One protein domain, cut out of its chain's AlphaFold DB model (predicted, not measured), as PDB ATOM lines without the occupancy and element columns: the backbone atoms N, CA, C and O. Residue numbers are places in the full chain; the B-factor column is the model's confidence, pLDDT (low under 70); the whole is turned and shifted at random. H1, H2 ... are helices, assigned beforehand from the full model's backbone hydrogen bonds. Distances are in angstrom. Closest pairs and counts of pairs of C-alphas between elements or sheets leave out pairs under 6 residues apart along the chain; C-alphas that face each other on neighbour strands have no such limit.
ATOM      1  N   LYS A  54      12.564 -77.621 -64.455       77.04
ATOM      2  CA  LYS A  54      12.676 -78.672 -63.429       77.04
ATOM      3  C   LYS A  54      12.264 -78.162 -62.047       77.04
ATOM      4  O   LYS A  54      11.519 -78.845 -61.352       77.04
ATOM      5  N   ALA A  55      12.686 -76.950 -61.688       76.10
ATOM      6  CA  ALA A  55      12.350 -76.339 -60.408       76.10
ATOM      7  C   ALA A  55      10.851 -76.008 -60.310       76.10
ATOM      8  O   ALA A  55      10.251 -76.224 -59.260       76.10
ATOM      9  N   ILE A  56      10.219 -75.577 -61.413       76.74
ATOM     10  CA  ILE A  56       8.759 -75.393 -61.462       76.74
ATOM     11  C   ILE A  56       8.027 -76.715 -61.225       76.74
ATOM     12  O   ILE A  56       7.063 -76.735 -60.468       76.74
ATOM     13  N   VAL A  57       8.463 -77.819 -61.843       79.79
ATOM     14  CA  VAL A  57       7.826 -79.136 -61.659       79.79
ATOM     15  C   VAL A  57       7.967 -79.634 -60.219       79.79
ATOM     16  O   VAL A  57       6.995 -80.123 -59.648       79.79
ATOM     17  N   GLU A  58       9.148 -79.487 -59.615       78.79
ATOM     18  CA  GLU A  58       9.362 -79.849 -58.209       78.79
ATOM     19  C   GLU A  58       8.498 -79.011 -57.264       78.79
ATOM     20  O   GLU A  58       7.899 -79.550 -56.336       78.79
ATOM     21  N   GLU A  59       8.403 -77.701 -57.496       77.34
ATOM     22  CA  GLU A  59       7.560 -76.826 -56.686       77.34
ATOM     23  C   GLU A  59       6.072 -77.132 -56.887       77.34
ATOM     24  O   GLU A  59       5.324 -77.213 -55.918       77.34
ATOM     25  N   LEU A  60       5.649 -77.408 -58.121       83.30
ATOM     26  CA  LEU A  60       4.286 -77.821 -58.444       83.30
ATOM     27  C   LEU A  60       3.905 -79.093 -57.679       83.30
ATOM     28  O   LEU A  60       2.833 -79.128 -57.082       83.30
ATOM     29  N   ALA A  61       4.796 -80.086 -57.597       82.02
ATOM     30  CA  ALA A  61       4.553 -81.298 -56.815       82.02
ATOM     31  C   ALA A  61       4.356 -81.005 -55.313       82.02
ATOM     32  O   ALA A  61       3.491 -81.604 -54.670       82.02
ATOM     33  N   LYS A  62       5.114 -80.058 -54.742       80.58
ATOM     34  CA  LYS A  62       4.944 -79.642 -53.337       80.58
ATOM     35  C   LYS A  62       3.609 -78.940 -53.112       80.58
ATOM     36  O   LYS A  62       2.938 -79.211 -52.117       80.58
ATOM     37  N   GLN A  63       3.228 -78.050 -54.025       83.30
ATOM     38  CA  GLN A  63       1.975 -77.305 -53.932       83.30
ATOM     39  C   GLN A  63       0.762 -78.227 -54.137       83.30
ATOM     40  O   GLN A  63      -0.218 -78.104 -53.412       83.30
ATOM     41  N   GLU A  64       0.832 -79.214 -55.038       86.12
ATOM     42  CA  GLU A  64      -0.222 -80.229 -55.220       86.12
ATOM     43  C   GLU A  64      -0.370 -81.157 -54.003       86.12
ATOM     44  O   GLU A  64      -1.490 -81.519 -53.625       86.12
ATOM     45  N   PHE A  65       0.740 -81.499 -53.341       85.97
ATOM     46  CA  PHE A  65       0.709 -82.216 -52.067       85.97
ATOM     47  C   PHE A  65       0.051 -81.380 -50.960       85.97
ATOM     48  O   PHE A  65      -0.833 -81.878 -50.262       85.97
ATOM     49  N   LEU A  66       0.437 -80.107 -50.819       85.29
ATOM     50  CA  LEU A  66      -0.167 -79.192 -49.845       85.29
ATOM     51  C   LEU A  66      -1.666 -79.005 -50.106       85.29
ATOM     52  O   LEU A  66      -2.458 -79.051 -49.170       85.29
ATOM     53  N   LEU A  67      -2.057 -78.857 -51.373       87.12
ATOM     54  CA  LEU A  67      -3.452 -78.729 -51.784       87.12
ATOM     55  C   LEU A  67      -4.263 -79.966 -51.380       87.12
ATOM     56  O   LEU A  67      -5.341 -79.836 -50.807       87.12
ATOM     57  N   SER A  68      -3.720 -81.163 -51.612       86.08
ATOM     58  CA  SER A  68      -4.355 -82.422 -51.206       86.08
ATOM     59  C   SER A  68      -4.491 -82.522 -49.682       86.08
ATOM     60  O   SER A  68      -5.552 -82.880 -49.183       86.08
ATOM     61  N   HIS A  69      -3.457 -82.120 -48.936       85.11
ATOM     62  CA  HIS A  69      -3.496 -82.099 -47.476       85.11
ATOM     63  C   HIS A  69      -4.544 -81.120 -46.924       85.11
ATOM     64  O   HIS A  69      -5.336 -81.505 -46.066       85.11
ATOM     65  N   LEU A  70      -4.604 -79.889 -47.445       84.58
ATOM     66  CA  LEU A  70      -5.609 -78.894 -47.053       84.58
ATOM     67  C   LEU A  70      -7.030 -79.377 -47.368       84.58
ATOM     68  O   LEU A  70      -7.931 -79.206 -46.548       84.58
ATOM     69  N   HIS A  71      -7.231 -80.039 -48.511       85.44
ATOM     70  CA  HIS A  71      -8.513 -80.665 -48.832       85.44
ATOM     71  C   HIS A  71      -8.920 -81.727 -47.810       85.44
ATOM     72  O   HIS A  71     -10.086 -81.765 -47.420       85.44
ATOM     73  N   ASP A  72      -7.998 -82.585 -47.379       85.25
ATOM     74  CA  ASP A  72      -8.291 -83.625 -46.392       85.25
ATOM     75  C   ASP A  72      -8.582 -83.030 -45.006       85.25
ATOM     76  O   ASP A  72      -9.498 -83.483 -44.316       85.25
ATOM     77  N   GLU A  73      -7.870 -81.969 -44.614       83.77
ATOM     78  CA  GLU A  73      -8.145 -81.248 -43.370       83.77
ATOM     79  C   GLU A  73      -9.518 -80.563 -43.387       83.77
ATOM     80  O   GLU A  73     -10.270 -80.691 -42.419       83.77
ATOM     81  N   ILE A  74      -9.887 -79.899 -44.484       83.86
ATOM     82  CA  ILE A  74     -11.207 -79.263 -44.623       83.86
ATOM     83  C   ILE A  74     -12.315 -80.330 -44.616       83.86
ATOM     84  O   ILE A  74     -13.329 -80.173 -43.935       83.86
ATOM     85  N   LYS A  75     -12.100 -81.472 -45.286       84.50
ATOM     86  CA  LYS A  75     -13.029 -82.619 -45.253       84.50
ATOM     87  C   LYS A  75     -13.164 -83.250 -43.870       84.50
ATOM     88  O   LYS A  75     -14.211 -83.819 -43.575       84.50
ATOM     89  N   SER A  76     -12.144 -83.150 -43.016       81.97
ATOM     90  CA  SER A  76     -12.191 -83.676 -41.645       81.97
ATOM     91  C   SER A  76     -13.144 -82.906 -40.712       81.97
ATOM     92  O   SER A  76     -13.301 -83.281 -39.553       81.97
ATOM     93  N   GLY A  77     -13.808 -81.856 -41.213       74.61
ATOM     94  CA  GLY A  77     -14.830 -81.097 -40.488       74.61
ATOM     95  C   GLY A  77     -14.272 -79.942 -39.656       74.61
ATOM     96  O   GLY A  77     -15.032 -79.248 -38.984       74.61
ATOM     97  N   ILE A  78     -12.961 -79.699 -39.715       66.74
ATOM     98  CA  ILE A  78     -12.324 -78.524 -39.115       66.74
ATOM     99  C   ILE A  78     -12.458 -77.375 -40.121       66.74
ATOM    100  O   ILE A  78     -11.520 -77.058 -40.852       66.74
ATOM    101  N   SER A  79     -13.662 -76.806 -40.208       67.02
ATOM    102  CA  SER A  79     -13.939 -75.640 -41.049       67.02
ATOM    103  C   SER A  79     -13.319 -74.398 -40.407       67.02
ATOM    104  O   SER A  79     -13.933 -73.730 -39.576       67.02
ATOM    105  N   ASP A  80     -12.053 -74.152 -40.731       77.21
ATOM    106  CA  ASP A  80     -11.326 -72.944 -40.360       77.21
ATOM    107  C   ASP A  80     -11.252 -72.031 -41.599       77.21
ATOM    108  O   ASP A  80     -10.624 -72.426 -42.589       77.21
ATOM    109  N   PRO A  81     -11.870 -70.832 -41.581       83.13
ATOM    110  CA  PRO A  81     -11.840 -69.912 -42.720       83.13
ATOM    111  C   PRO A  81     -10.414 -69.578 -43.175       83.13
ATOM    112  O   PRO A  81     -10.178 -69.353 -44.361       83.13
ATOM    113  N   GLN A  82      -9.437 -69.621 -42.265       81.75
ATOM    114  CA  GLN A  82      -8.036 -69.404 -42.607       81.75
ATOM    115  C   GLN A  82      -7.466 -70.531 -43.485       81.75
ATOM    116  O   GLN A  82      -6.659 -70.276 -44.380       81.75
ATOM    117  N   LYS A  83      -7.885 -71.785 -43.266       80.73
ATOM    118  CA  LYS A  83      -7.463 -72.922 -44.101       80.73
ATOM    119  C   LYS A  83      -8.109 -72.884 -45.476       80.73
ATOM    120  O   LYS A  83      -7.471 -73.264 -46.454       80.73
ATOM    121  N   GLU A  84      -9.349 -72.413 -45.555       82.75
ATOM    122  CA  GLU A  84     -10.018 -72.207 -46.834       82.75
ATOM    123  C   GLU A  84      -9.289 -71.140 -47.661       82.75
ATOM    124  O   GLU A  84      -8.945 -71.398 -48.813       82.75
ATOM    125  N   GLU A  85      -8.943 -69.992 -47.072       83.86
ATOM    126  CA  GLU A  85      -8.140 -68.961 -47.747       83.86
ATOM    127  C   GLU A  85      -6.780 -69.505 -48.217       83.86
ATOM    128  O   GLU A  85      -6.382 -69.295 -49.367       83.86
ATOM    129  N   GLN A  86      -6.099 -70.291 -47.376       83.30
ATOM    130  CA  GLN A  86      -4.856 -70.962 -47.762       83.30
ATOM    131  C   GLN A  86      -5.045 -71.925 -48.937       83.30
ATOM    132  O   GLN A  86      -4.204 -71.957 -49.835       83.30
ATOM    133  N   LEU A  87      -6.140 -72.691 -48.965       85.82
ATOM    134  CA  LEU A  87      -6.455 -73.579 -50.082       85.82
ATOM    135  C   LEU A  87      -6.601 -72.781 -51.384       85.82
ATOM    136  O   LEU A  87      -6.010 -73.149 -52.403       85.82
ATOM    137  N   TRP A  88      -7.329 -71.662 -51.337       87.52
ATOM    138  CA  TRP A  88      -7.498 -70.766 -52.482       87.52
ATOM    139  C   TRP A  88      -6.164 -70.213 -52.986       87.52
ATOM    140  O   TRP A  88      -5.920 -70.188 -54.198       87.52
ATOM    141  N   ASP A  89      -5.276 -69.799 -52.087       83.08
ATOM    142  CA  ASP A  89      -3.974 -69.255 -52.465       83.08
ATOM    143  C   ASP A  89      -3.031 -70.313 -53.044       83.08
ATOM    144  O   ASP A  89      -2.376 -70.067 -54.063       83.08
ATOM    145  N   VAL A  90      -3.018 -71.521 -52.475       84.19
ATOM    146  CA  VAL A  90      -2.262 -72.653 -53.030       84.19
ATOM    147  C   VAL A  90      -2.783 -73.009 -54.422       84.19
ATOM    148  O   VAL A  90      -1.996 -73.207 -55.348       84.19
ATOM    149  N   GLN A  91      -4.101 -73.021 -54.629       87.71
ATOM    150  CA  GLN A  91      -4.694 -73.307 -55.936       87.71
ATOM    151  C   GLN A  91      -4.330 -72.250 -56.993       87.71
ATOM    152  O   GLN A  91      -4.024 -72.592 -58.145       87.71
ATOM    153  N   ARG A  92      -4.312 -70.964 -56.618       84.36
ATOM    154  CA  ARG A  92      -3.821 -69.885 -57.493       84.36
ATOM    155  C   ARG A  92      -2.351 -70.094 -57.851       84.36
ATOM    156  O   ARG A  92      -2.002 -69.993 -59.027       84.36
ATOM    157  N   LEU A  93      -1.515 -70.453 -56.878       83.09
ATOM    158  CA  LEU A  93      -0.089 -70.693 -57.094       83.09
ATOM    159  C   LEU A  93       0.162 -71.906 -58.006       83.09
ATOM    160  O   LEU A  93       0.938 -71.799 -58.954       83.09
ATOM    161  N   VAL A  94      -0.552 -73.021 -57.810       83.38
ATOM    162  CA  VAL A  94      -0.523 -74.185 -58.722       83.38
ATOM    163  C   VAL A  94      -0.898 -73.768 -60.143       83.38
ATOM    164  O   VAL A  94      -0.250 -74.174 -61.110       83.38
ATOM    165  N   THR A  95      -1.924 -72.927 -60.286       87.12
ATOM    166  CA  THR A  95      -2.355 -72.417 -61.592       87.12
ATOM    167  C   THR A  95      -1.262 -71.572 -62.246       87.12
ATOM    168  O   THR A  95      -0.990 -71.733 -63.437       87.12
ATOM    169  N   GLN A  96      -0.611 -70.696 -61.480       84.11
ATOM    170  CA  GLN A  96       0.483 -69.860 -61.967       84.11
ATOM    171  C   GLN A  96       1.694 -70.701 -62.389       84.11
ATOM    172  O   GLN A  96       2.182 -70.531 -63.503       84.11
ATOM    173  N   LEU A  97       2.105 -71.678 -61.572       83.05
ATOM    174  CA  LEU A  97       3.189 -72.616 -61.893       83.05
ATOM    175  C   LEU A  97       2.900 -73.405 -63.177       83.05
ATOM    176  O   LEU A  97       3.764 -73.512 -64.046       83.05
ATOM    177  N   LYS A  98       1.673 -73.917 -63.348       85.80
ATOM    178  CA  LYS A  98       1.264 -74.632 -64.571       85.80
ATOM    179  C   LYS A  98       1.321 -73.738 -65.813       85.80
ATOM    180  O   LYS A  98       1.746 -74.197 -66.874       85.80
ATOM    181  N   ARG A  99       0.921 -72.466 -65.690       85.21
ATOM    182  CA  ARG A  99       0.996 -71.481 -66.782       85.21
ATOM    183  C   ARG A  99       2.439 -71.152 -67.153       85.21
ATOM    184  O   ARG A  99       2.759 -71.201 -68.338       85.21
ATOM    185  N   GLU A 100       3.303 -70.899 -66.173       82.80
ATOM    186  CA  GLU A 100       4.733 -70.653 -66.408       82.80
ATOM    187  C   GLU A 100       5.418 -71.872 -67.033       82.80
ATOM    188  O   GLU A 100       6.152 -71.739 -68.010       82.80
ATOM    189  N   LEU A 101       5.101 -73.087 -66.574       82.39
ATOM    190  CA  LEU A 101       5.617 -74.313 -67.185       82.39
ATOM    191  C   LEU A 101       5.203 -74.434 -68.660       82.39
ATOM    192  O   LEU A 101       6.019 -74.814 -69.500       82.39
ATOM    193  N   LYS A 102       3.949 -74.096 -68.995       82.68
ATOM    194  CA  LYS A 102       3.462 -74.078 -70.387       82.68
ATOM    195  C   LYS A 102       4.162 -72.982 -71.203       82.68
ATOM    196  O   LYS A 102       4.499 -73.226 -72.360       82.68
ATOM    197  N   ALA A 103       4.426 -71.813 -70.616       81.48
ATOM    198  CA  ALA A 103       5.142 -70.714 -71.266       81.48
ATOM    199  C   ALA A 103       6.622 -71.048 -71.537       81.48
ATOM    200  O   ALA A 103       7.107 -70.802 -72.642       81.48
ATOM    201  N   LEU A 104       7.324 -71.660 -70.577       80.12
ATOM    202  CA  LEU A 104       8.712 -72.102 -70.742       80.12
ATOM    203  C   LEU A 104       8.849 -73.207 -71.791       80.12
ATOM    204  O   LEU A 104       9.772 -73.151 -72.599       80.12
ATOM    205  N   LYS A 105       7.915 -74.169 -71.830       78.73
ATOM    206  CA  LYS A 105       7.881 -75.196 -72.885       78.73
ATOM    207  C   LYS A 105       7.777 -74.562 -74.274       78.73
ATOM    208  O   LYS A 105       8.636 -74.807 -75.109       78.73
ATOM    209  N   ARG A 106       6.840 -73.622 -74.467       75.50
ATOM    210  CA  ARG A 106       6.681 -72.892 -75.740       75.50
ATOM    211  C   ARG A 106       7.935 -72.124 -76.171       75.50
ATOM    212  O   ARG A 106       8.215 -72.060 -77.361       75.50
ATOM    213  N   ARG A 107       8.688 -71.543 -75.227       72.66
ATOM    214  CA  ARG A 107       9.963 -70.858 -75.527       72.66
ATOM    215  C   ARG A 107      11.066 -71.830 -75.945       72.66
ATOM    216  O   ARG A 107      11.918 -71.466 -76.747       72.66
ATOM    217  N   ASN A 108      11.061 -73.048 -75.411       62.34
ATOM    218  CA  ASN A 108      12.053 -74.060 -75.760       62.34
ATOM    219  C   ASN A 108      11.736 -74.732 -77.108       62.34
ATOM    220  O   ASN A 108      12.647 -75.053 -77.867       62.34
ATOM    221  N   ASP A 109      10.451 -74.863 -77.441       55.75
ATOM    222  CA  ASP A 109       9.997 -75.460 -78.702       55.75
ATOM    223  C   ASP A 109      10.280 -74.557 -79.922       55.75
ATOM    224  O   ASP A 109      10.440 -75.054 -81.031       55.75
ATOM    225  N   SER A 110      10.469 -73.241 -79.737       52.77
ATOM    226  CA  SER A 110      10.870 -72.328 -80.825       52.77
ATOM    227  C   SER A 110      12.316 -72.496 -81.335       52.77
ATOM    228  O   SER A 110      12.713 -71.787 -82.256       52.77
ATOM    229  N   ALA A 111      13.103 -73.425 -80.775       50.92
ATOM    230  CA  ALA A 111      14.454 -73.759 -81.243       50.92
ATOM    231  C   ALA A 111      14.553 -75.116 -81.976       50.92
ATOM    232  O   ALA A 111      15.638 -75.477 -82.431       50.92
ATOM    233  N   GLU A 124      -7.219 -80.715 -76.945       72.35
ATOM    234  CA  GLU A 124      -7.341 -79.623 -75.966       72.35
ATOM    235  C   GLU A 124      -8.378 -78.564 -76.388       72.35
ATOM    236  O   GLU A 124      -9.146 -78.110 -75.548       72.35
ATOM    237  N   MET A 125      -8.465 -78.195 -77.675       75.21
ATOM    238  CA  MET A 125      -9.451 -77.210 -78.148       75.21
ATOM    239  C   MET A 125     -10.888 -77.732 -78.057       75.21
ATOM    240  O   MET A 125     -11.809 -76.965 -77.771       75.21
ATOM    241  N   PHE A 126     -11.104 -79.025 -78.313       73.61
ATOM    242  CA  PHE A 126     -12.432 -79.629 -78.188       73.61
ATOM    243  C   PHE A 126     -12.857 -79.750 -76.727       73.61
ATOM    244  O   PHE A 126     -14.003 -79.438 -76.401       73.61
ATOM    245  N   GLU A 127     -11.937 -80.155 -75.852       82.57
ATOM    246  CA  GLU A 127     -12.161 -80.188 -74.408       82.57
ATOM    247  C   GLU A 127     -12.439 -78.784 -73.860       82.57
ATOM    248  O   GLU A 127     -13.409 -78.600 -73.128       82.57
ATOM    249  N   GLU A 128     -11.669 -77.775 -74.281       85.91
ATOM    250  CA  GLU A 128     -11.872 -76.377 -73.898       85.91
ATOM    251  C   GLU A 128     -13.226 -75.849 -74.390       85.91
ATOM    252  O   GLU A 128     -13.982 -75.266 -73.614       85.91
ATOM    253  N   LYS A 129     -13.605 -76.128 -75.645       87.10
ATOM    254  CA  LYS A 129     -14.921 -75.749 -76.180       87.10
ATOM    255  C   LYS A 129     -16.064 -76.413 -75.410       87.10
ATOM    256  O   LYS A 129     -17.065 -75.755 -75.119       87.10
ATOM    257  N   HIS A 130     -15.935 -77.697 -75.083       90.63
ATOM    258  CA  HIS A 130     -16.934 -78.409 -74.291       90.63
ATOM    259  C   HIS A 130     -17.029 -77.843 -72.869       90.63
ATOM    260  O   HIS A 130     -18.131 -77.613 -72.375       90.63
ATOM    261  N   LEU A 131     -15.890 -77.543 -72.242       93.36
ATOM    262  CA  LEU A 131     -15.830 -76.953 -70.907       93.36
ATOM    263  C   LEU A 131     -16.484 -75.566 -70.869       93.36
ATOM    264  O   LEU A 131     -17.263 -75.291 -69.960       93.36
ATOM    265  N   ILE A 132     -16.230 -74.720 -71.873       92.79
ATOM    266  CA  ILE A 132     -16.870 -73.402 -72.007       92.79
ATOM    267  C   ILE A 132     -18.384 -73.551 -72.190       92.79
ATOM    268  O   ILE A 132     -19.143 -72.823 -71.556       92.79
ATOM    269  N   ALA A 133     -18.841 -74.509 -73.004       93.16
ATOM    270  CA  ALA A 133     -20.269 -74.755 -73.199       93.16
ATOM    271  C   ALA A 133     -20.963 -75.176 -71.893       93.16
ATOM    272  O   ALA A 133     -21.983 -74.592 -71.527       93.16
ATOM    273  N   VAL A 134     -20.376 -76.120 -71.148       95.76
ATOM    274  CA  VAL A 134     -20.885 -76.542 -69.832       95.76
ATOM    275  C   VAL A 134     -20.861 -75.379 -68.840       95.76
ATOM    276  O   VAL A 134     -21.820 -75.170 -68.101       95.76
ATOM    277  N   GLN A 135     -19.795 -74.576 -68.834       95.57
ATOM    278  CA  GLN A 135     -19.697 -73.398 -67.977       95.57
ATOM    279  C   GLN A 135     -20.797 -72.374 -68.288       95.57
ATOM    280  O   GLN A 135     -21.391 -71.820 -67.364       95.57
ATOM    281  N   MET A 136     -21.070 -72.114 -69.568       94.42
ATOM    282  CA  MET A 136     -22.138 -71.212 -70.001       94.42
ATOM    283  C   MET A 136     -23.518 -71.738 -69.598       94.42
ATOM    284  O   MET A 136     -24.322 -70.976 -69.064       94.42
ATOM    285  N   GLU A 137     -23.771 -73.035 -69.777       96.71
ATOM    286  CA  GLU A 137     -25.023 -73.672 -69.358       96.71
ATOM    287  C   GLU A 137     -25.237 -73.556 -67.842       96.71
ATOM    288  O   GLU A 137     -26.307 -73.152 -67.389       96.71
ATOM    289  N   LEU A 138     -24.209 -73.863 -67.045       97.32
ATOM    290  CA  LEU A 138     -24.277 -73.755 -65.588       97.32
ATOM    291  C   LEU A 138     -24.509 -72.314 -65.132       97.32
ATOM    292  O   LEU A 138     -25.310 -72.087 -64.230       97.32
ATOM    293  N   ARG A 139     -23.852 -71.335 -65.765       96.28
ATOM    294  CA  ARG A 139     -24.080 -69.913 -65.474       96.28
ATOM    295  C   ARG A 139     -25.520 -69.498 -65.762       96.28
ATOM    296  O   ARG A 139     -26.117 -68.844 -64.919       96.28
ATOM    297  N   SER A 140     -26.076 -69.923 -66.896       95.88
ATOM    298  CA  SER A 140     -27.471 -69.642 -67.248       95.88
ATOM    299  C   SER A 140     -28.452 -70.264 -66.250       95.88
ATOM    300  O   SER A 140     -29.394 -69.597 -65.835       95.88
ATOM    301  N   LYS A 141     -28.201 -71.504 -65.804       96.73
ATOM    302  CA  LYS A 141     -29.005 -72.159 -64.760       96.73
ATOM    303  C   LYS A 141     -28.942 -71.410 -63.430       96.73
ATOM    304  O   LYS A 141     -29.972 -71.179 -62.811       96.73
ATOM    305  N   ILE A 142     -27.747 -71.002 -63.002       97.03
ATOM    306  CA  ILE A 142     -27.579 -70.213 -61.774       97.03
ATOM    307  C   ILE A 142     -28.357 -68.898 -61.874       97.03
ATOM    308  O   ILE A 142     -29.065 -68.551 -60.938       97.03
ATOM    309  N   GLU A 143     -28.275 -68.200 -63.006       96.28
ATOM    310  CA  GLU A 143     -28.995 -66.944 -63.232       96.28
ATOM    311  C   GLU A 143     -30.523 -67.136 -63.210       96.28
ATOM    312  O   GLU A 143     -31.233 -66.344 -62.591       96.28
ATOM    313  N   SER A 144     -31.045 -68.216 -63.806       94.95
ATOM    314  CA  SER A 144     -32.482 -68.513 -63.743       94.95
ATOM    315  C   SER A 144     -32.959 -68.857 -62.331       94.95
ATOM    316  O   SER A 144     -34.021 -68.392 -61.920       94.95
ATOM    317  N   GLU A 145     -32.176 -69.633 -61.574       96.72
ATOM    318  CA  GLU A 145     -32.494 -69.974 -60.181       96.72
ATOM    319  C   GLU A 145     -32.420 -68.737 -59.277       96.72
ATOM    320  O   GLU A 145     -33.295 -68.527 -58.442       96.72
ATOM    321  N   GLN A 146     -31.426 -67.866 -59.483       96.66
ATOM    322  CA  GLN A 146     -31.339 -66.573 -58.800       96.66
ATOM    323  C   GLN A 146     -32.583 -65.717 -59.070       96.66
ATOM    324  O   GLN A 146     -33.189 -65.217 -58.128       96.66
ATOM    325  N   GLY A 147     -33.035 -65.635 -60.326       95.34
ATOM    326  CA  GLY A 147     -34.271 -64.931 -60.673       95.34
ATOM    327  C   GLY A 147     -35.524 -65.528 -60.019       95.34
ATOM    328  O   GLY A 147     -36.405 -64.784 -59.587       95.34
ATOM    329  N   ALA A 148     -35.613 -66.856 -59.902       96.34
ATOM    330  CA  ALA A 148     -36.710 -67.520 -59.196       96.34
ATOM    331  C   ALA A 148     -36.686 -67.220 -57.687       96.34
ATOM    332  O   ALA A 148     -37.730 -66.943 -57.091       96.34
ATOM    333  N   ILE A 149     -35.499 -67.217 -57.075       95.73
ATOM    334  CA  ILE A 149     -35.307 -66.842 -55.669       95.73
ATOM    335  C   ILE A 149     -35.735 -65.388 -55.441       95.73
ATOM    336  O   ILE A 149     -36.495 -65.127 -54.511       95.73
ATOM    337  N   ASP A 150     -35.328 -64.452 -56.298       95.09
ATOM    338  CA  ASP A 150     -35.704 -63.037 -56.182       95.09
ATOM    339  C   ASP A 150     -37.223 -62.823 -56.304       95.09
ATOM    340  O   ASP A 150     -37.814 -62.016 -55.574       95.09
ATOM    341  N   GLN A 151     -37.887 -63.586 -57.180       95.97
ATOM    342  CA  GLN A 151     -39.350 -63.596 -57.283       95.97
ATOM    343  C   GLN A 151     -40.005 -64.116 -56.000       95.97
ATOM    344  O   GLN A 151     -40.929 -63.482 -55.492       95.97
ATOM    345  N   LEU A 152     -39.519 -65.229 -55.443       94.61
ATOM    346  CA  LEU A 152     -40.025 -65.773 -54.180       94.61
ATOM    347  C   LEU A 152     -39.803 -64.800 -53.016       94.61
ATOM    348  O   LEU A 152     -40.703 -64.603 -52.203       94.61
ATOM    349  N   ILE A 153     -38.642 -64.144 -52.952       93.12
ATOM    350  CA  ILE A 153     -38.356 -63.105 -51.955       93.12
ATOM    351  C   ILE A 153     -39.347 -61.942 -52.094       93.12
ATOM    352  O   ILE A 153     -39.864 -61.457 -51.085       93.12
ATOM    353  N   SER A 154     -39.659 -61.521 -53.322       91.00
ATOM    354  CA  SER A 154     -40.649 -60.467 -53.586       91.00
ATOM    355  C   SER A 154     -42.051 -60.882 -53.131       91.00
ATOM    356  O   SER A 154     -42.680 -60.143 -52.376       91.00
ATOM    357  N   GLN A 155     -42.493 -62.100 -53.464       92.68
ATOM    358  CA  GLN A 155     -43.776 -62.654 -53.008       92.68
ATOM    359  C   GLN A 155     -43.859 -62.736 -51.478       92.68
ATOM    360  O   GLN A 155     -44.862 -62.349 -50.883       92.68
ATOM    361  N   ILE A 156     -42.793 -63.191 -50.811       89.92
ATOM    362  CA  ILE A 156     -42.727 -63.232 -49.344       89.92
ATOM    363  C   ILE A 156     -42.837 -61.818 -48.760       89.92
ATOM    364  O   ILE A 156     -43.515 -61.621 -47.752       89.92
ATOM    365  N   ASN A 157     -42.189 -60.825 -49.370       87.87
ATOM    366  CA  ASN A 157     -42.256 -59.437 -48.914       87.87
ATOM    367  C   ASN A 157     -43.642 -58.813 -49.131       87.87
ATOM    368  O   ASN A 157     -44.094 -58.071 -48.261       87.87
ATOM    369  N   GLU A 158     -44.326 -59.125 -50.234       87.65
ATOM    370  CA  GLU A 158     -45.718 -58.724 -50.484       87.65
ATOM    371  C   GLU A 158     -46.666 -59.336 -49.444       87.65
ATOM    372  O   GLU A 158     -47.456 -58.622 -48.823       87.65
ATOM    373  N   LEU A 159     -46.524 -60.638 -49.168       81.50
ATOM    374  CA  LEU A 159     -47.303 -61.337 -48.141       81.50
ATOM    375  C   LEU A 159     -47.057 -60.769 -46.735       81.50
ATOM    376  O   LEU A 159     -47.992 -60.675 -45.944       81.50
ATOM    377  N   LYS A 160     -45.824 -60.345 -46.425       82.37
ATOM    378  CA  LYS A 160     -45.482 -59.688 -45.151       82.37
ATOM    379  C   LYS A 160     -46.025 -58.262 -45.028       82.37
ATOM    380  O   LYS A 160     -46.215 -57.794 -43.909       82.37
ATOM    381  N   GLU A 181     -42.853 -90.206 -42.005       76.98
ATOM    382  CA  GLU A 181     -42.543 -89.370 -43.172       76.98
ATOM    383  C   GLU A 181     -41.040 -89.110 -43.307       76.98
ATOM    384  O   GLU A 181     -40.519 -89.216 -44.414       76.98
ATOM    385  N   GLU A 182     -40.320 -88.853 -42.206       79.24
ATOM    386  CA  GLU A 182     -38.847 -88.753 -42.223       79.24
ATOM    387  C   GLU A 182     -38.205 -90.025 -42.771       79.24
ATOM    388  O   GLU A 182     -37.321 -89.968 -43.626       79.24
ATOM    389  N   LYS A 183     -38.691 -91.186 -42.318       85.65
ATOM    390  CA  LYS A 183     -38.209 -92.480 -42.792       85.65
ATOM    391  C   LYS A 183     -38.517 -92.696 -44.274       85.65
ATOM    392  O   LYS A 183     -37.644 -93.141 -45.009       85.65
ATOM    393  N   MET A 184     -39.718 -92.335 -44.724       87.78
ATOM    394  CA  MET A 184     -40.108 -92.432 -46.134       87.78
ATOM    395  C   MET A 184     -39.237 -91.541 -47.033       87.78
ATOM    396  O   MET A 184     -38.772 -91.995 -48.079       87.78
ATOM    397  N   TRP A 185     -38.951 -90.302 -46.618       82.83
ATOM    398  CA  TRP A 185     -38.048 -89.415 -47.356       82.83
ATOM    399  C   TRP A 185     -36.594 -89.894 -47.326       82.83
ATOM    400  O   TRP A 185     -35.913 -89.783 -48.344       82.83
ATOM    401  N   ALA A 186     -36.129 -90.467 -46.212       89.38
ATOM    402  CA  ALA A 186     -34.798 -91.064 -46.116       89.38
ATOM    403  C   ALA A 186     -34.642 -92.265 -47.064       89.38
ATOM    404  O   ALA A 186     -33.685 -92.309 -47.835       89.38
ATOM    405  N   GLU A 187     -35.614 -93.182 -47.077       91.56
ATOM    406  CA  GLU A 187     -35.658 -94.314 -48.013       91.56
ATOM    407  C   GLU A 187     -35.718 -93.827 -49.469       91.56
ATOM    408  O   GLU A 187     -35.012 -94.345 -50.337       91.56
ATOM    409  N   LYS A 188     -36.513 -92.784 -49.754       94.09
ATOM    410  CA  LYS A 188     -36.620 -92.227 -51.107       94.09
ATOM    411  C   LYS A 188     -35.326 -91.566 -51.573       94.09
ATOM    412  O   LYS A 188     -34.944 -91.710 -52.736       94.09
ATOM    413  N   TYR A 189     -34.661 -90.837 -50.683       91.44
ATOM    414  CA  TYR A 189     -33.366 -90.228 -50.950       91.44
ATOM    415  C   TYR A 189     -32.301 -91.297 -51.220       91.44
ATOM    416  O   TYR A 189     -31.564 -91.194 -52.200       91.44
ATOM    417  N   GLU A 190     -32.268 -92.358 -50.411       94.43
ATOM    418  CA  GLU A 190     -31.363 -93.494 -50.598       94.43
ATOM    419  C   GLU A 190     -31.612 -94.213 -51.936       94.43
ATOM    420  O   GLU A 190     -30.667 -94.513 -52.668       94.43
ATOM    421  N   GLU A 191     -32.876 -94.432 -52.314       95.33
ATOM    422  CA  GLU A 191     -33.235 -95.000 -53.617       95.33
ATOM    423  C   GLU A 191     -32.714 -94.135 -54.776       95.33
ATOM    424  O   GLU A 191     -32.114 -94.649 -55.724       95.33
ATOM    425  N   LEU A 192     -32.908 -92.817 -54.697       94.55
ATOM    426  CA  LEU A 192     -32.447 -91.878 -55.719       94.55
ATOM    427  C   LEU A 192     -30.917 -91.820 -55.811       94.55
ATOM    428  O   LEU A 192     -30.372 -91.797 -56.915       94.55
ATOM    429  N   GLU A 193     -30.210 -91.857 -54.683       93.50
ATOM    430  CA  GLU A 193     -28.747 -91.926 -54.653       93.50
ATOM    431  C   GLU A 193     -28.222 -93.229 -55.278       93.50
ATOM    432  O   GLU A 193     -27.287 -93.196 -56.086       93.50
ATOM    433  N   ASN A 194     -28.875 -94.364 -55.011       96.61
ATOM    434  CA  ASN A 194     -28.551 -95.649 -55.635       96.61
ATOM    435  C   ASN A 194     -28.793 -95.632 -57.155       96.61
ATOM    436  O   ASN A 194     -27.964 -96.124 -57.933       96.61
ATOM    437  N   GLN A 195     -29.895 -95.022 -57.608       97.33
ATOM    438  CA  GLN A 195     -30.169 -94.826 -59.036       97.33
ATOM    439  C   GLN A 195     -29.115 -93.925 -59.692       97.33
ATOM    440  O   GLN A 195     -28.588 -94.271 -60.754       97.33
ATOM    441  N   LYS A 196     -28.736 -92.814 -59.044       95.80
ATOM    442  CA  LYS A 196     -27.663 -91.923 -59.509       95.80
ATOM    443  C   LYS A 196     -26.339 -92.678 -59.654       95.80
ATOM    444  O   LYS A 196     -25.670 -92.552 -60.684       95.80
ATOM    445  N   HIS A 197     -25.967 -93.477 -58.654       96.29
ATOM    446  CA  HIS A 197     -24.734 -94.264 -58.680       96.29
ATOM    447  C   HIS A 197     -24.739 -95.280 -59.833       96.29
ATOM    448  O   HIS A 197     -23.800 -95.330 -60.627       96.29
ATOM    449  N   THR A 198     -25.853 -95.997 -60.012       97.35
ATOM    450  CA  THR A 198     -26.047 -96.964 -61.105       97.35
ATOM    451  C   THR A 198     -25.910 -96.319 -62.487       97.35
ATOM    452  O   THR A 198     -25.228 -96.851 -63.367       97.35
ATOM    453  N   LEU A 199     -26.536 -95.157 -62.698       96.93
ATOM    454  CA  LEU A 199     -26.435 -94.423 -63.961       96.93
ATOM    455  C   LEU A 199     -25.006 -93.938 -64.223       96.93
ATOM    456  O   LEU A 199     -24.524 -94.038 -65.351       96.93
ATOM    457  N   THR A 200     -24.317 -93.466 -63.185       95.54
ATOM    458  CA  THR A 200     -22.923 -93.013 -63.275       95.54
ATOM    459  C   THR A 200     -21.999 -94.154 -63.701       95.54
ATOM    460  O   THR A 200     -21.244 -94.003 -64.664       95.54
ATOM    461  N   GLU A 201     -22.117 -95.324 -63.071       95.76
ATOM    462  CA  GLU A 201     -21.352 -96.518 -63.449       95.76
ATOM    463  C   GLU A 201     -21.649 -96.964 -64.886       95.76
ATOM    464  O   GLU A 201     -20.736 -97.305 -65.645       95.76
ATOM    465  N   ARG A 202     -22.914 -96.882 -65.319       97.30
ATOM    466  CA  ARG A 202     -23.294 -97.179 -66.705       97.30
ATOM    467  C   ARG A 202     -22.644 -96.209 -67.692       97.30
ATOM    468  O   ARG A 202     -22.090 -96.660 -68.691       97.30
ATOM    469  N   ILE A 203     -22.658 -94.906 -67.405       96.33
ATOM    470  CA  ILE A 203     -22.001 -93.884 -68.233       96.33
ATOM    471  C   ILE A 203     -20.496 -94.156 -68.334       96.33
ATOM    472  O   ILE A 203     -19.938 -94.106 -69.430       96.33
ATOM    473  N   ILE A 204     -19.829 -94.470 -67.219       95.13
ATOM    474  CA  ILE A 204     -18.391 -94.777 -67.204       95.13
ATOM    475  C   ILE A 204     -18.095 -96.038 -68.027       95.13
ATOM    476  O   ILE A 204     -17.161 -96.043 -68.831       95.13
ATOM    477  N   SER A 205     -18.893 -97.095 -67.860       96.20
ATOM    478  CA  SER A 205     -18.761 -98.343 -68.619       96.20
ATOM    479  C   SER A 205     -18.917 -98.118 -70.125       96.20
ATOM    480  O   SER A 205     -18.065 -98.547 -70.904       96.20
ATOM    481  N   GLU A 206     -19.945 -97.376 -70.545       97.05
ATOM    482  CA  GLU A 206     -20.161 -97.043 -71.958       97.05
ATOM    483  C   GLU A 206     -19.031 -96.176 -72.520       97.05
ATOM    484  O   GLU A 206     -18.496 -96.481 -73.586       97.05
ATOM    485  N   ARG A 207     -18.561 -95.167 -71.774       97.12
ATOM    486  CA  ARG A 207     -17.398 -94.360 -72.178       97.12
ATOM    487  C   ARG A 207     -16.159 -95.224 -72.411       97.12
ATOM    488  O   ARG A 207     -15.479 -95.045 -73.420       97.12
ATOM    489  N   ARG A 208     -15.882 -96.198 -71.537       94.73
ATOM    490  CA  ARG A 208     -14.761 -97.141 -71.713       94.73
ATOM    491  C   ARG A 208     -14.906 -97.977 -72.988       94.73
ATOM    492  O   ARG A 208     -13.919 -98.167 -73.699       94.73
ATOM    493  N   LYS A 209     -16.117 -98.447 -73.308       95.74
ATOM    494  CA  LYS A 209     -16.389 -99.182 -74.558       95.74
ATOM    495  C   LYS A 209     -16.162 -98.303 -75.785       95.74
ATOM    496  O   LYS A 209     -15.471 -98.736 -76.704       95.74
ATOM    497  N   CYS A 210     -16.683 -97.075 -75.784       94.40
ATOM    498  CA  CYS A 210     -16.480 -96.120 -76.874       94.40
ATOM    499  C   CYS A 210     -14.990 -95.854 -77.121       94.40
ATOM    500  O   CYS A 210     -14.547 -95.920 -78.263       94.40
ATOM    501  N   VAL A 211     -14.203 -95.630 -76.063       92.15
ATOM    502  CA  VAL A 211     -12.749 -95.421 -76.172       92.15
ATOM    503  C   VAL A 211     -12.045 -96.648 -76.762       92.15
ATOM    504  O   VAL A 211     -11.215 -96.506 -77.655       92.15
ATOM    505  N   SER A 212     -12.405 -97.859 -76.323       91.58
ATOM    506  CA  SER A 212     -11.847 -99.100 -76.881       91.58
ATOM    507  C   SER A 212     -12.163 -99.266 -78.374       91.58
ATOM    508  O   SER A 212     -11.287 -99.639 -79.153       91.58
ATOM    509  N   LEU A 213     -13.395 -98.960 -78.792       95.24
ATOM    510  CA  LEU A 213     -13.795 -99.015 -80.202       95.24
ATOM    511  C   LEU A 213     -13.068 -97.966 -81.049       95.24
ATOM    512  O   LEU A 213     -12.603 -98.297 -82.136       95.24
ATOM    513  N   LEU A 214     -12.923 -96.735 -80.550       93.22
ATOM    514  CA  LEU A 214     -12.165 -95.683 -81.235       93.22
ATOM    515  C   LEU A 214     -10.708 -96.106 -81.458       93.22
ATOM    516  O   LEU A 214     -10.222 -96.016 -82.583       93.22
ATOM    517  N   ALA A 215     -10.051 -96.666 -80.436       91.55
ATOM    518  CA  ALA A 215      -8.691 -97.186 -80.562       91.55
ATOM    519  C   ALA A 215      -8.597 -98.319 -81.604       91.55
ATOM    520  O   ALA A 215      -7.669 -98.353 -82.408       91.55
ATOM    521  N   GLN A 216      -9.576 -99.230 -81.645       92.62
ATOM    522  CA  GLN A 216      -9.623-100.290 -82.659       92.62
ATOM    523  C   GLN A 216      -9.808 -99.732 -84.078       92.62
ATOM    524  O   GLN A 216      -9.124-100.176 -85.002       92.62
ATOM    525  N   MET A 217     -10.701 -98.754 -84.262       91.77
ATOM    526  CA  MET A 217     -10.920 -98.095 -85.554       91.77
ATOM    527  C   MET A 217      -9.654 -97.389 -86.048       91.77
ATOM    528  O   MET A 217      -9.309 -97.500 -87.224       91.77
ATOM    529  N   GLU A 218      -8.937 -96.712 -85.154       90.91
ATOM    530  CA  GLU A 218      -7.681 -96.034 -85.472       90.91
ATOM    531  C   GLU A 218      -6.573 -97.029 -85.846       90.91
ATOM    532  O   GLU A 218      -5.940 -96.876 -86.890       90.91
ATOM    533  N   MET A 219      -6.408 -98.117 -85.083       86.75
ATOM    534  CA  MET A 219      -5.450 -99.187 -85.399       86.75
ATOM    535  C   MET A 219      -5.720 -99.830 -86.767       86.75
ATOM    536  O   MET A 219      -4.788-100.084 -87.533       86.75
ATOM    537  N   LEU A 220      -6.991-100.070 -87.108       88.84
ATOM    538  CA  LEU A 220      -7.382-100.579 -88.426       88.84
ATOM    539  C   LEU A 220      -7.134 -99.550 -89.540       88.84
ATOM    540  O   LEU A 220      -6.703 -99.925 -90.632       88.84
ATOM    541  N   SER A 221      -7.370 -98.263 -89.269       89.08
ATOM    542  CA  SER A 221      -7.087 -97.169 -90.203       89.08
ATOM    543  C   SER A 221      -5.589 -97.075 -90.519       89.08
ATOM    544  O   SER A 221      -5.211 -97.111 -91.692       89.08
ATOM    545  N   LEU A 222      -4.733 -97.080 -89.490       84.49
ATOM    546  CA  LEU A 222      -3.271 -97.081 -89.627       84.49
ATOM    547  C   LEU A 222      -2.771 -98.331 -90.365       84.49
ATOM    548  O   LEU A 222      -1.952 -98.233 -91.279       84.49
ATOM    549  N   ALA A 223      -3.306 -99.514 -90.043       83.91
ATOM    550  CA  ALA A 223      -2.958-100.751 -90.743       83.91
ATOM    551  C   ALA A 223      -3.353-100.722 -92.233       83.91
ATOM    552  O   ALA A 223      -2.651-101.290 -93.073       83.91
ATOM    553  N   ASN A 224      -4.463-100.064 -92.580       82.53
ATOM    554  CA  ASN A 224      -4.895 -99.891 -93.968       82.53
ATOM    555  C   ASN A 224      -4.069 -98.836 -94.715       82.53
ATOM    556  O   ASN A 224      -3.758 -99.043 -95.888       82.53
ATOM    557  N   GLN A 225      -3.683 -97.735 -94.062       79.55
ATOM    558  CA  GLN A 225      -2.763 -96.747 -94.633       79.55
ATOM    559  C   GLN A 225      -1.387 -97.366 -94.901       79.55
ATOM    560  O   GLN A 225      -0.894 -97.263 -96.020       79.55
ATOM    561  N   ASN A 226      -0.826 -98.109 -93.942       73.50
ATOM    562  CA  ASN A 226       0.453 -98.805 -94.112       73.50
ATOM    563  C   ASN A 226       0.412 -99.825 -95.254       73.50
ATOM    564  O   ASN A 226       1.367 -99.921 -96.021       73.50
ATOM    565  N   ARG A 227      -0.706-100.549 -95.425       72.52
ATOM    566  CA  ARG A 227      -0.891-101.436 -96.583       72.52
ATOM    567  C   ARG A 227      -0.897-100.665 -97.898       72.52
ATOM    568  O   ARG A 227      -0.175-101.057 -98.802       72.52
ATOM    569  N   LYS A 228      -1.648 -99.562 -97.998       70.40
ATOM    570  CA  LYS A 228      -1.662 -98.722 -99.207       70.40
ATOM    571  C   LYS A 228      -0.265 -98.186 -99.527       70.40
ATOM    572  O   LYS A 228       0.190 -98.363-100.651       70.40
ATOM    573  N   SER A 229       0.443 -97.625 -98.547       62.54
ATOM    574  CA  SER A 229       1.811 -97.113 -98.715       62.54
ATOM    575  C   SER A 229       2.807 -98.210 -99.109       62.54
ATOM    576  O   SER A 229       3.647 -97.991 -99.979       62.54
ATOM    577  N   SER A 230       2.678 -99.417 -98.548       56.54
ATOM    578  CA  SER A 230       3.502-100.571 -98.933       56.54
ATOM    579  C   SER A 230       3.247-101.015-100.379       56.54
ATOM    580  O   SER A 230       4.191-101.427-101.052       56.54
ATOM    581  N   THR A 231       2.011-100.912-100.880       58.46
ATOM    582  CA  THR A 231       1.688-101.227-102.282       58.46
ATOM    583  C   THR A 231       2.292-100.207-103.253       58.46
ATOM    584  O   THR A 231       2.699-100.587-104.346       58.46
ATOM    585  N   TYR A 232       2.419 -98.933-102.859       53.28
ATOM    586  CA  TYR A 232       3.060 -97.904-103.693       53.28
ATOM    587  C   TYR A 232       4.593 -98.031-103.752       53.28
ATOM    588  O   TYR A 232       5.181 -97.666-104.766       53.28
TER     589      TYR A 232
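What this domain is: This is residues 54 to 111, 124 to 160 and 181 to 232 of the 238 residues of the protein "RalA-binding protein 1" of Trichuris trichiura (UniProt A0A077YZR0). Two long helices, H4 and H3, stand free of each other and of a helical hairpin, H1 and H2, an open set without a shared core. The printed part has 147 residues with four named helices, H1 to H4 in order, and no named strand: all helix. It is extended, radius of gyration of the C-alphas 25.0 A, a rod spanning 84 by 41 by 33 A.

How they stand to each other: H4, residues 181 to 232, and H3, residues 124 to 160, are apart. H1, residues 54 to 75, touches H2, residues 81 to 109, opposite ways at a shallow tilt of 25 degrees; their closest C-alphas, Leu 60 and Val 94, are 6.0 A apart. In these four helices every O i to N i+4 pair is within hydrogen-bond range.

Where its parts are: H4 is 76.3 A long, ending at C-alpha 232 (3.060, -97.904, -103.693); H3 is 52.9 A, H2 42.5 A, and H1 31.7 A, from C-alpha 54 (12.676, -78.672, -63.429).

The domain as a whole: Cuts leave 23.2 A between C-alphas 111 and 124 and 29.9 A between C-alphas 160 and 181. The H1 to H2 link is tight. Residues 78 to 79, 108 to 111 and 229 to 232 have pLDDT under 70.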